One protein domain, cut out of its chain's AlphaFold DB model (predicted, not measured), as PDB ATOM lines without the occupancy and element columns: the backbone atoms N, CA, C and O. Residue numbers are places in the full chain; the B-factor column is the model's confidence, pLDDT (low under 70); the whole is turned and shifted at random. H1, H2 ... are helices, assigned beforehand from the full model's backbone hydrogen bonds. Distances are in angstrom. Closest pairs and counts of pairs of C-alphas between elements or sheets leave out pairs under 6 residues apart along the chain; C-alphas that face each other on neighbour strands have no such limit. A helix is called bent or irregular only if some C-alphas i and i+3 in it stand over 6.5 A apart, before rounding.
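What this domain is: This is residues 39 to 128 of the 128 residues of an uncharacterized protein of Phytophthora infestans (strain T30-4) (UniProt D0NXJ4). Picture a long straight helix, H1, as an arm, with a small head of three shorter helices, H2, H3 and H4, at its far end. The first part of the arm, residues 39 to 53, sticks out free; in the head the centres of H2, H3 and H4 make a triangle, and the loop and helix start at residues 107 to 114 stick out from it. The printed part has 90 residues, with four named helices in the order H1, H2, H3, H4 and no named strand; its class is all helix. It is loose, with a radius of gyration of the C-alphas of 15.7 A, and it spans 57 by 27 by 23 A, the arm making much of the length.

Where its parts are: Find C-alpha 39 at (50.071, -11.732, -29.329); from there H1, residues 39 to 64, runs 37.3 A to C-alpha 64 at (20.613, 5.576, -14.356). Read on to residues 74 to 82 for H2, 12.2 A from first to last C-alpha. H3 is residues 89 to 102 and measures 20.4 A. H4, residues 112 to 126, measures 21.4 A and ends at C-alpha 126, at (7.102, -5.494, 0.573). No helix is bent or irregular.

How they stand to each other: Start at residues 57 to 61 of H1: with these alone H1 touches H3, and H3 touches H1 with residue 102 alone. H1 and H3 only just touch, with 3 pairs of C-alphas within 8 A; the closest C-alphas are those of Ala 58 and Leu 102, 5.9 A apart. They run opposite ways at a steep tilt of 45 degrees. H1 is apart from H2 and from H4. Look next at Leu 81 of H2 and Leu 96 of H3: their C-alphas, the closest of the two helices, are 7.1 A apart. H2 and H3 are close but not clearly touching, and run opposite ways at a steep tilt of 51 degrees. H3 and H4 are also close but not clearly touching, with the closest C-alphas those of Ser 89 and Leu 123, 7.2 A apart. They run opposite ways at a steep tilt of 49 degrees. H2 and H4 are near each other, with 13 pairs of C-alphas within 10 A. In the backbones of H1, H2 and H4 every O i to N i+4 pair is within hydrogen-bond range; in H3, 9 of 10 are.

The domain as a whole: The C-alphas of Arg 39 and Arg 128, the two farthest apart, stand 57.9 A from each other. Without the stretches that stand free, 67 residues span 36 by 20 by 16 A. The printed part has no cut, and the links H1 to H2, H2 to H3 and H3 to H4 are short. The mean pLDDT of the printed part is 74.5; look for values under 70 in 36 residues, among them residues 84 to 95 and 104 to 120.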
ATOM      1  N   ARG A  39      51.349 -11.044 -29.583       94.62
ATOM      2  CA  ARG A  39      50.071 -11.732 -29.329       94.62
ATOM      3  C   ARG A  39      49.632 -11.564 -27.873       94.62
ATOM      4  O   ARG A  39      48.502 -11.146 -27.625       94.62
ATOM      5  N   SER A  40      50.526 -11.801 -26.918       94.56
ATOM      6  CA  SER A  40      50.255 -11.636 -25.485       94.56
ATOM      7  C   SER A  40      49.960 -10.185 -25.103       94.56
ATOM      8  O   SER A  40      49.100  -9.925 -24.261       94.56
ATOM      9  N   VAL A  41      50.649  -9.216 -25.715       94.50
ATOM     10  CA  VAL A  41      50.348  -7.790 -25.513       94.50
ATOM     11  C   VAL A  41      48.957  -7.456 -26.056       94.50
ATOM     12  O   VAL A  41      48.158  -6.880 -25.318       94.50
ATOM     13  N   LYS A  42      48.626  -7.876 -27.287       95.81
ATOM     14  CA  LYS A  42      47.300  -7.660 -27.892       95.81
ATOM     15  C   LYS A  42      46.183  -8.258 -27.031       95.81
ATOM     16  O   LYS A  42      45.207  -7.565 -26.754       95.81
ATOM     17  N   LYS A  43      46.362  -9.489 -26.533       96.38
ATOM     18  CA  LYS A  43      45.416 -10.149 -25.617       96.38
ATOM     19  C   LYS A  43      45.184  -9.324 -24.348       96.38
ATOM     20  O   LYS A  43      44.049  -8.962 -24.059       96.38
ATOM     21  N   ARG A  44      46.248  -8.927 -23.640       95.75
ATOM     22  CA  ARG A  44      46.125  -8.125 -22.405       95.75
ATOM     23  C   ARG A  44      45.488  -6.756 -22.640       95.75
ATOM     24  O   ARG A  44      44.765  -6.260 -21.778       95.75
ATOM     25  N   VAL A  45      45.763  -6.123 -23.781       96.31
ATOM     26  CA  VAL A  45      45.127  -4.853 -24.164       96.31
ATOM     27  C   VAL A  45      43.633  -5.055 -24.414       96.31
ATOM     28  O   VAL A  45      42.832  -4.275 -23.896       96.31
ATOM     29  N   ALA A  46      43.249  -6.113 -25.133       96.69
ATOM     30  CA  ALA A  46      41.849  -6.464 -25.359       96.69
ATOM     31  C   ALA A  46      41.122  -6.756 -24.038       96.69
ATOM     32  O   ALA A  46      40.078  -6.166 -23.777       96.69
ATOM     33  N   GLU A  47      41.718  -7.555 -23.150       95.56
ATOM     34  CA  GLU A  47      41.190  -7.823 -21.806       95.56
ATOM     35  C   GLU A  47      41.051  -6.539 -20.978       95.56
ATOM     36  O   GLU A  47      40.036  -6.326 -20.322       95.56
ATOM     37  N   LYS A  48      42.041  -5.634 -21.019       95.44
ATOM     38  CA  LYS A  48      41.958  -4.330 -20.339       95.44
ATOM     39  C   LYS A  48      40.820  -3.479 -20.904       95.44
ATOM     40  O   LYS A  48      40.118  -2.830 -20.131       95.44
ATOM     41  N   LYS A  49      40.622  -3.481 -22.227       96.19
ATOM     42  CA  LYS A  49      39.511  -2.781 -22.889       96.19
ATOM     43  C   LYS A  49      38.165  -3.395 -22.496       96.19
ATOM     44  O   LYS A  49      37.257  -2.645 -22.162       96.19
ATOM     45  N   ALA A  50      38.057  -4.722 -22.452       92.75
ATOM     46  CA  ALA A  50      36.863  -5.424 -21.985       92.75
ATOM     47  C   ALA A  50      36.550  -5.086 -20.520       92.75
ATOM     48  O   ALA A  50      35.446  -4.639 -20.223       92.75
ATOM     49  N   ARG A  51      37.535  -5.160 -19.612       89.00
ATOM     50  CA  ARG A  51      37.352  -4.770 -18.201       89.00
ATOM     51  C   ARG A  51      36.855  -3.331 -18.050       89.00
ATOM     52  O   ARG A  51      35.918  -3.105 -17.290       89.00
ATOM     53  N   ARG A  52      37.444  -2.387 -18.798       91.62
ATOM     54  CA  ARG A  52      37.014  -0.977 -18.828       91.62
ATOM     55  C   ARG A  52      35.583  -0.823 -19.337       91.62
ATOM     56  O   ARG A  52      34.819  -0.103 -18.715       91.62
ATOM     57  N   LYS A  53      35.197  -1.521 -20.414       90.56
ATOM     58  CA  LYS A  53      33.812  -1.500 -20.921       90.56
ATOM     59  C   LYS A  53      32.821  -1.925 -19.843       90.56
ATOM     60  O   LYS A  53      31.830  -1.238 -19.636       90.56
ATOM     61  N   VAL A  54      33.109  -3.011 -19.125       83.88
ATOM     62  CA  VAL A  54      32.204  -3.483 -18.073       83.88
ATOM     63  C   VAL A  54      32.175  -2.524 -16.873       83.88
ATOM     64  O   VAL A  54      31.110  -2.282 -16.323       83.88
ATOM     65  N   GLN A  55      33.313  -1.943 -16.471       84.69
ATOM     66  CA  GLN A  55      33.341  -0.911 -15.419       84.69
ATOM     67  C   GLN A  55      32.552   0.347 -15.817       84.69
ATOM     68  O   GLN A  55      31.724   0.812 -15.040       84.69
ATOM     69  N   ASN A  56      32.743   0.850 -17.039       90.00
ATOM     70  CA  ASN A  56      31.994   1.998 -17.551       90.00
ATOM     71  C   ASN A  56      30.496   1.688 -17.644       90.00
ATOM     72  O   ASN A  56      29.676   2.521 -17.278       90.00
ATOM     73  N   LYS A  57      30.117   0.481 -18.084       86.75
ATOM     74  CA  LYS A  57      28.708   0.068 -18.131       86.75
ATOM     75  C   LYS A  57      28.078   0.066 -16.735       86.75
ATOM     76  O   LYS A  57      26.999   0.624 -16.573       86.75
ATOM     77  N   ALA A  58      28.774  -0.477 -15.734       82.75
ATOM     78  CA  ALA A  58      28.318  -0.443 -14.344       82.75
ATOM     79  C   ALA A  58      28.161   0.998 -13.822       82.75
ATOM     80  O   ALA A  58      27.180   1.293 -13.148       82.75
ATOM     81  N   TYR A  59      29.076   1.909 -14.181       88.44
ATOM     82  CA  TYR A  59      28.960   3.337 -13.863       88.44
ATOM     83  C   TYR A  59      27.669   3.952 -14.425       88.44
ATOM     84  O   TYR A  59      26.912   4.571 -13.678       88.44
ATOM     85  N   TYR A  60      27.384   3.751 -15.717       87.88
ATOM     86  CA  TYR A  60      26.172   4.299 -16.332       87.88
ATOM     87  C   TYR A  60      24.902   3.704 -15.725       87.88
ATOM     88  O   TYR A  60      23.944   4.434 -15.500       87.88
ATOM     89  N   ASN A  61      24.904   2.407 -15.409       85.00
ATOM     90  CA  ASN A  61      23.768   1.759 -14.759       85.00
ATOM     91  C   ASN A  61      23.528   2.317 -13.348       85.00
ATOM     92  O   ASN A  61      22.393   2.633 -13.015       85.00
ATOM     93  N   ARG A  62      24.587   2.529 -12.548       86.44
ATOM     94  CA  ARG A  62      24.466   3.184 -11.233       86.44
ATOM     95  C   ARG A  62      23.846   4.568 -11.344       86.44
ATOM     96  O   ARG A  62      22.907   4.865 -10.623       86.44
ATOM     97  N   ARG A  63      24.335   5.383 -12.282       88.06
ATOM     98  CA  ARG A  63      23.799   6.728 -12.509       88.06
ATOM     99  C   ARG A  63      22.341   6.692 -12.971       88.06
ATOM    100  O   ARG A  63      21.550   7.491 -12.493       88.06
ATOM    101  N   LYS A  64      21.987   5.762 -13.865       86.56
ATOM    102  CA  LYS A  64      20.613   5.576 -14.356       86.56
ATOM    103  C   LYS A  64      19.640   5.213 -13.229       86.56
ATOM    104  O   LYS A  64      18.500   5.645 -13.275       86.56
ATOM    105  N   TRP A  65      20.086   4.430 -12.250       83.62
ATOM    106  CA  TRP A  65      19.260   3.958 -11.130       83.62
ATOM    107  C   TRP A  65      19.459   4.761  -9.844       83.62
ATOM    108  O   TRP A  65      19.117   4.285  -8.770       83.62
ATOM    109  N   ASN A  66      20.072   5.944  -9.938       84.50
ATOM    110  CA  ASN A  66      20.360   6.810  -8.795       84.50
ATOM    111  C   ASN A  66      21.111   6.111  -7.635       84.50
ATOM    112  O   ASN A  66      20.958   6.436  -6.461       84.50
ATOM    113  N   ILE A  67      21.959   5.132  -7.961       84.50
ATOM    114  CA  ILE A  67      22.782   4.407  -6.992       84.50
ATOM    115  C   ILE A  67      24.101   5.156  -6.807       84.50
ATOM    116  O   ILE A  67      24.805   5.455  -7.777       84.50
ATOM    117  N   SER A  68      24.484   5.384  -5.547       84.12
ATOM    118  CA  SER A  68      25.763   6.011  -5.204       84.12
ATOM    119  C   SER A  68      26.956   5.303  -5.860       84.12
ATOM    120  O   SER A  68      27.050   4.072  -5.906       84.12
ATOM    121  N   LEU A  69      27.911   6.095  -6.354       82.38
ATOM    122  CA  LEU A  69      29.160   5.586  -6.920       82.38
ATOM    123  C   LEU A  69      30.111   5.024  -5.851       82.38
ATOM    124  O   LEU A  69      31.010   4.253  -6.201       82.38
ATOM    125  N   ALA A  70      29.907   5.376  -4.576       82.06
ATOM    126  CA  ALA A  70      30.680   4.861  -3.452       82.06
ATOM    127  C   ALA A  70      30.503   3.340  -3.280       82.06
ATOM    128  O   ALA A  70      29.587   2.714  -3.823       82.06
ATOM    129  N   ARG A  71      31.403   2.710  -2.517       73.94
ATOM    130  CA  ARG A  71      31.246   1.298  -2.154       73.94
ATOM    131  C   ARG A  71      30.111   1.184  -1.136       73.94
ATOM    132  O   ARG A  71      30.268   1.598   0.005       73.94
ATOM    133  N   MET A  72      28.991   0.615  -1.564       73.75
ATOM    134  CA  MET A  72      27.808   0.393  -0.732       73.75
ATOM    135  C   MET A  72      27.633  -1.103  -0.437       73.75
ATOM    136  O   MET A  72      27.940  -1.915  -1.316       73.75
ATOM    137  N   PRO A  73      27.121  -1.476   0.752       78.25
ATOM    138  CA  PRO A  73      26.663  -2.835   1.022       78.25
ATOM    139  C   PRO A  73      25.584  -3.259   0.022       78.25
ATOM    140  O   PRO A  73      24.759  -2.438  -0.386       78.25
ATOM    141  N   THR A  74      25.566  -4.543  -0.341       75.94
ATOM    142  CA  THR A  74      24.598  -5.097  -1.300       75.94
ATOM    143  C   THR A  74      23.154  -4.856  -0.861       75.94
ATOM    144  O   THR A  74      22.328  -4.505  -1.695       75.94
ATOM    145  N   SER A  75      22.869  -4.910   0.445       73.56
ATOM    146  CA  SER A  75      21.553  -4.599   1.019       73.56
ATOM    147  C   SER A  75      21.048  -3.198   0.650       73.56
ATOM    148  O   SER A  75      19.946  -3.053   0.137       73.56
ATOM    149  N   LYS A  76      21.877  -2.159   0.791       78.62
ATOM    150  CA  LYS A  76      21.480  -0.784   0.434       78.62
ATOM    151  C   LYS A  76      21.245  -0.604  -1.066       78.62
ATOM    152  O   LYS A  76      20.428   0.210  -1.472       78.62
ATOM    153  N   VAL A  77      21.981  -1.342  -1.896       80.62
ATOM    154  CA  VAL A  77      21.773  -1.334  -3.353       80.62
ATOM    155  C   VAL A  77      20.453  -2.011  -3.708       80.62
ATOM    156  O   VAL A  77      19.740  -1.523  -4.575       80.62
ATOM    157  N   LEU A  78      20.125  -3.105  -3.021       76.38
ATOM    158  CA  LEU A  78      18.859  -3.809  -3.181       76.38
ATOM    159  C   LEU A  78      17.659  -2.942  -2.802       76.38
ATOM    160  O   LEU A  78      16.685  -2.942  -3.544       76.38
ATOM    161  N   ASP A  79      17.753  -2.165  -1.721       79.88
ATOM    162  CA  ASP A  79      16.665  -1.282  -1.275       79.88
ATOM    163  C   ASP A  79      16.305  -0.242  -2.355       79.88
ATOM    164  O   ASP A  79      15.138  -0.095  -2.705       79.88
ATOM    165  N   VAL A  80      17.314   0.394  -2.969       80.06
ATOM    166  CA  VAL A  80      17.128   1.351  -4.084       80.06
ATOM    167  C   VAL A  80      16.578   0.674  -5.342       80.06
ATOM    168  O   VAL A  80      15.823   1.268  -6.104       80.06
ATOM    169  N   LEU A  81      16.970  -0.574  -5.608       78.88
ATOM    170  CA  LEU A  81      16.470  -1.299  -6.774       78.88
ATOM    171  C   LEU A  81      15.010  -1.729  -6.609       78.88
ATOM    172  O   LEU A  81      14.292  -1.728  -7.605       78.88
ATOM    173  N   LEU A  82      14.596  -2.093  -5.394       74.88
ATOM    174  CA  LEU A  82      13.235  -2.523  -5.076       74.88
ATOM    175  C   LEU A  82      12.248  -1.349  -5.029       74.88
ATOM    176  O   LEU A  82      11.105  -1.526  -5.435       74.88
ATOM    177  N   SER A  83      12.682  -0.147  -4.627       75.56
ATOM    178  CA  SER A  83      11.819   1.049  -4.616       75.56
ATOM    179  C   SER A  83      11.389   1.529  -6.011       75.56
ATOM    180  O   SER A  83      10.430   2.279  -6.129       75.56
ATOM    181  N   GLU A  84      12.090   1.104  -7.066       66.50
ATOM    182  CA  GLU A  84      11.886   1.543  -8.457       66.50
ATOM    183  C   GLU A  84      11.131   0.512  -9.325       66.50
ATOM    184  O   GLU A  84      11.030   0.686 -10.542       66.50
ATOM    185  N   ILE A  85      10.664  -0.609  -8.757       62.56
ATOM    186  CA  ILE A  85       9.979  -1.668  -9.520       62.56
ATOM    187  C   ILE A  85       8.479  -1.676  -9.181       62.56
ATOM    188  O   ILE A  85       8.115  -2.057  -8.070       62.56
ATOM    189  N   PRO A  86       7.591  -1.323 -10.129       56.59
ATOM    190  CA  PRO A  86       6.158  -1.539  -9.975       56.59
ATOM    191  C   PRO A  86       5.794  -3.000 -10.305       56.59
ATOM    192  O   PRO A  86       5.910  -3.421 -11.453       56.59
ATOM    193  N   GLY A  87       5.305  -3.752  -9.312       59.25
ATOM    194  CA  GLY A  87       4.401  -4.898  -9.520       59.25
ATOM    195  C   GLY A  87       4.987  -6.323  -9.629       59.25
ATOM    196  O   GLY A  87       5.980  -6.577 -10.302       59.25
ATOM    197  N   THR A  88       4.264  -7.243  -8.967       60.00
ATOM    198  CA  THR A  88       4.221  -8.729  -8.995       60.00
ATOM    199  C   THR A  88       5.532  -9.541  -8.962       60.00
ATOM    200  O   THR A  88       6.317  -9.571  -9.907       60.00
ATOM    201  N   SER A  89       5.666 -10.295  -7.864       60.50
ATOM    202  CA  SER A  89       6.797 -11.089  -7.339       60.50
ATOM    203  C   SER A  89       7.766 -11.770  -8.333       60.50
ATOM    204  O   SER A  89       8.986 -11.722  -8.135       60.50
ATOM    205  N   GLU A  90       7.285 -12.384  -9.418       59.41
ATOM    206  CA  GLU A  90       8.140 -13.180 -10.321       59.41
ATOM    207  C   GLU A  90       8.959 -12.327 -11.302       59.41
ATOM    208  O   GLU A  90      10.150 -12.577 -11.511       59.41
ATOM    209  N   ILE A  91       8.363 -11.260 -11.849       61.50
ATOM    210  CA  ILE A  91       9.047 -10.331 -12.765       61.50
ATOM    211  C   ILE A  91      10.123  -9.543 -12.007       61.50
ATOM    212  O   ILE A  91      11.204  -9.276 -12.543       61.50
ATOM    213  N   VAL A  92       9.863  -9.229 -10.734       64.19
ATOM    214  CA  VAL A  92      10.791  -8.510  -9.852       64.19
ATOM    215  C   VAL A  92      12.083  -9.304  -9.659       64.19
ATOM    216  O   VAL A  92      13.166  -8.747  -9.829       64.19
ATOM    217  N   SER A  93      11.994 -10.608  -9.387       61.78
ATOM    218  CA  SER A  93      13.153 -11.460  -9.079       61.78
ATOM    219  C   SER A  93      14.139 -11.592 -10.251       61.78
ATOM    220  O   SER A  93      15.351 -11.434 -10.066       61.78
ATOM    221  N   LEU A  94      13.636 -11.795 -11.476       63.31
ATOM    222  CA  LEU A  94      14.465 -11.871 -12.688       63.31
ATOM    223  C   LEU A  94      15.101 -10.517 -13.037       63.31
ATOM    224  O   LEU A  94      16.297 -10.450 -13.338       63.31
ATOM    225  N   ASN A  95      14.330  -9.430 -12.930       67.06
ATOM    226  CA  ASN A  95      14.818  -8.078 -13.200       67.06
ATOM    227  C   ASN A  95      15.934  -7.695 -12.214       67.06
ATOM    228  O   ASN A  95      16.958  -7.126 -12.588       67.06
ATOM    229  N   LEU A  96      15.783  -8.065 -10.944       70.44
ATOM    230  CA  LEU A  96      16.722  -7.719  -9.886       70.44
ATOM    231  C   LEU A  96      18.049  -8.491  -9.980       70.44
ATOM    232  O   LEU A  96      19.118  -7.897  -9.797       70.44
ATOM    233  N   ALA A  97      18.007  -9.785 -10.315       67.31
ATOM    234  CA  ALA A  97      19.204 -10.595 -10.543       67.31
ATOM    235  C   ALA A  97      20.042 -10.050 -11.715       67.31
ATOM    236  O   ALA A  97      21.267  -9.910 -11.606       67.31
ATOM    237  N   GLU A  98      19.378  -9.653 -12.806       71.44
ATOM    238  CA  GLU A  98      20.021  -8.997 -13.945       71.44
ATOM    239  C   GLU A  98      20.669  -7.664 -13.525       71.44
ATOM    240  O   GLU A  98      21.850  -7.418 -13.809       71.44
ATOM    241  N   ARG A  99      19.949  -6.827 -12.765       74.19
ATOM    242  CA  ARG A  99      20.460  -5.539 -12.264       74.19
ATOM    243  C   ARG A  99      21.669  -5.697 -11.339       74.19
ATOM    244  O   ARG A  99      22.646  -4.958 -11.485       74.19
ATOM    245  N   LEU A 100      21.663  -6.668 -10.429       72.75
ATOM    246  CA  LEU A 100      22.803  -6.947  -9.547       72.75
ATOM    247  C   LEU A 100      24.042  -7.419 -10.320       72.75
ATOM    248  O   LEU A 100      25.161  -6.967 -10.041       72.75
ATOM    249  N   CYS A 101      23.849  -8.286 -11.317       70.94
ATOM    250  CA  CYS A 101      24.926  -8.769 -12.178       70.94
ATOM    251  C   CYS A 101      25.579  -7.611 -12.951       70.94
ATOM    252  O   CYS A 101      26.806  -7.458 -12.963       70.94
ATOM    253  N   LEU A 102      24.756  -6.708 -13.491       72.62
ATOM    254  CA  LEU A 102      25.192  -5.488 -14.173       72.62
ATOM    255  C   LEU A 102      25.995  -4.526 -13.276       72.62
ATOM    256  O   LEU A 102      26.833  -3.772 -13.782       72.62
ATOM    257  N   LEU A 103      25.776  -4.560 -11.959       73.75
ATOM    258  CA  LEU A 103      26.490  -3.748 -10.967       73.75
ATOM    259  C   LEU A 103      27.723  -4.435 -10.367       73.75
ATOM    260  O   LEU A 103      28.436  -3.806  -9.585       73.75
ATOM    261  N   LYS A 104      28.006  -5.692 -10.747       68.56
ATOM    262  CA  LYS A 104      29.147  -6.491 -10.259       68.56
ATOM    263  C   LYS A 104      29.203  -6.666  -8.739       68.56
ATOM    264  O   LYS A 104      30.286  -6.841  -8.184       68.56
ATOM    265  N   GLN A 105      28.055  -6.656  -8.070       67.50
ATOM    266  CA  GLN A 105      27.997  -6.827  -6.614       67.50
ATOM    267  C   GLN A 105      28.180  -8.293  -6.163       67.50
ATOM    268  O   GLN A 105      28.324  -8.545  -4.974       67.50
ATOM    269  N   ASN A 106      28.275  -9.242  -7.106       57.88
ATOM    270  CA  ASN A 106      28.432 -10.684  -6.842       57.88
ATOM    271  C   ASN A 106      29.894 -11.176  -6.898       57.88
ATOM    272  O   ASN A 106      30.158 -12.376  -6.870       57.88
ATOM    273  N   ALA A 107      30.872 -10.275  -7.032       49.84
ATOM    274  CA  ALA A 107      32.276 -10.657  -7.161       49.84
ATOM    275  C   ALA A 107      32.889 -11.009  -5.793       49.84
ATOM    276  O   ALA A 107      33.590 -10.191  -5.201       49.84
ATOM    277  N   GLY A 108      32.634 -12.229  -5.309       50.06
ATOM    278  CA  GLY A 108      33.363 -12.809  -4.172       50.06
ATOM    279  C   GLY A 108      32.531 -13.536  -3.120       50.06
ATOM    280  O   GLY A 108      33.058 -13.810  -2.049       50.06
ATOM    281  N   LEU A 109      31.264 -13.837  -3.388       45.44
ATOM    282  CA  LEU A 109      30.373 -14.433  -2.404       45.44
ATOM    283  C   LEU A 109      29.856 -15.765  -2.986       45.44
ATOM    284  O   LEU A 109      29.320 -15.810  -4.093       45.44
ATOM    285  N   SER A 110      30.129 -16.875  -2.296       49.09
ATOM    286  CA  SER A 110      29.663 -18.234  -2.619       49.09
ATOM    287  C   SER A 110      28.163 -18.366  -2.312       49.09
ATOM    288  O   SER A 110      27.765 -19.127  -1.437       49.09
ATOM    289  N   THR A 111      27.346 -17.515  -2.937       49.47
ATOM    290  CA  THR A 111      26.050 -17.068  -2.393       49.47
ATOM    291  C   THR A 111      24.970 -16.946  -3.440       49.47
ATOM    292  O   THR A 111      24.296 -15.920  -3.531       49.47
ATOM    293  N   SER A 112      24.788 -17.986  -4.240       52.22
ATOM    294  CA  SER A 112      23.490 -18.141  -4.894       52.22
ATOM    295  C   SER A 112      22.398 -18.159  -3.817       52.22
ATOM    296  O   SER A 112      21.501 -17.319  -3.820       52.22
ATOM    297  N   ASP A 113      22.584 -19.003  -2.801       56.88
ATOM    298  CA  ASP A 113      21.535 -19.293  -1.826       56.88
ATOM    299  C   ASP A 113      21.325 -18.137  -0.845       56.88
ATOM    300  O   ASP A 113      20.203 -17.677  -0.678       56.88
ATOM    301  N   THR A 114      22.391 -17.552  -0.282       63.06
ATOM    302  CA  THR A 114      22.267 -16.441   0.684       63.06
ATOM    303  C   THR A 114      21.658 -15.173   0.078       63.06
ATOM    304  O   THR A 114      20.887 -14.488   0.748       63.06
ATOM    305  N   LEU A 115      21.987 -14.840  -1.179       61.00
ATOM    306  CA  LEU A 115      21.351 -13.713  -1.873       61.00
ATOM    307  C   LEU A 115      19.902 -14.039  -2.201       61.00
ATOM    308  O   LEU A 115      19.049 -13.192  -1.976       61.00
ATOM    309  N   SER A 116      19.625 -15.251  -2.687       62.41
ATOM    310  CA  SER A 116      18.259 -15.663  -2.994       62.41
ATOM    311  C   SER A 116      17.375 -15.593  -1.748       62.41
ATOM    312  O   SER A 116      16.310 -14.999  -1.826       62.41
ATOM    313  N   THR A 117      17.855 -16.064  -0.589       69.19
ATOM    314  CA  THR A 117      17.152 -15.950   0.700       69.19
ATOM    315  C   THR A 117      16.957 -14.495   1.133       69.19
ATOM    316  O   THR A 117      15.856 -14.115   1.509       69.19
ATOM    317  N   GLN A 118      17.988 -13.642   1.043       66.81
ATOM    318  CA  GLN A 118      17.847 -12.211   1.366       66.81
ATOM    319  C   GLN A 118      16.842 -11.494   0.453       66.81
ATOM    320  O   GLN A 118      16.202 -10.534   0.885       66.81
ATOM    321  N   LEU A 119      16.713 -11.939  -0.799       65.44
ATOM    322  CA  LEU A 119      15.754 -11.411  -1.761       65.44
ATOM    323  C   LEU A 119      14.329 -11.861  -1.471       65.44
ATOM    324  O   LEU A 119      13.456 -10.999  -1.416       65.44
ATOM    325  N   THR A 120      14.093 -13.152  -1.223       66.19
ATOM    326  CA  THR A 120      12.760 -13.640  -0.835       66.19
ATOM    327  C   THR A 120      12.287 -12.976   0.450       66.19
ATOM    328  O   THR A 120      11.203 -12.401   0.452       66.19
ATOM    329  N   THR A 121      13.128 -12.909   1.491       74.38
ATOM    330  CA  THR A 121      12.766 -12.237   2.753       74.38
ATOM    331  C   THR A 121      12.379 -10.769   2.543       74.38
ATOM    332  O   THR A 121      11.452 -10.270   3.171       74.38
ATOM    333  N   ARG A 122      13.072 -10.043   1.657       67.12
ATOM    334  CA  ARG A 122      12.774  -8.624   1.401       67.12
ATOM    335  C   ARG A 122      11.552  -8.407   0.513       67.12
ATOM    336  O   ARG A 122      10.844  -7.430   0.723       67.12
ATOM    337  N   LEU A 123      11.285  -9.298  -0.439       66.94
ATOM    338  CA  LEU A 123      10.059  -9.267  -1.241       66.94
ATOM    339  C   LEU A 123       8.824  -9.597  -0.396       66.94
ATOM    340  O   LEU A 123       7.787  -8.962  -0.560       66.94
ATOM    341  N   GLU A 124       8.937 -10.535   0.545       70.50
ATOM    342  CA  GLU A 124       7.874 -10.855   1.505       70.50
ATOM    343  C   GLU A 124       7.523  -9.665   2.408       70.50
ATOM    344  O   GLU A 124       6.350  -9.454   2.704       70.50
ATOM    345  N   LEU A 125       8.512  -8.854   2.804       68.44
ATOM    346  CA  LEU A 125       8.284  -7.625   3.577       68.44
ATOM    347  C   LEU A 125       7.591  -6.512   2.777       68.44
ATOM    348  O   LEU A 125       6.958  -5.658   3.385       68.44
ATOM    349  N   LEU A 126       7.722  -6.500   1.448       60.34
ATOM    350  CA  LEU A 126       7.102  -5.494   0.573       60.34
ATOM    351  C   LEU A 126       5.676  -5.861   0.133       60.34
ATOM    352  O   LEU A 126       4.943  -4.984  -0.310       60.34
ATOM    353  N   ASN A 127       5.294  -7.139   0.228       58.59
ATOM    354  CA  ASN A 127       3.962  -7.646  -0.136       58.59
ATOM    355  C   ASN A 127       2.997  -7.763   1.067       58.59
ATOM    356  O   ASN A 127       1.913  -8.325   0.912       58.59
ATOM    357  N   ARG A 128       3.395  -7.291   2.256       52.12
ATOM    358  CA  ARG A 128       2.534  -7.154   3.442       52.12
ATOM    359  C   ARG A 128       1.998  -5.735   3.541       52.12
ATOM    360  O   ARG A 128       0.834  -5.606   3.971       52.12
TER     361      ARG A 128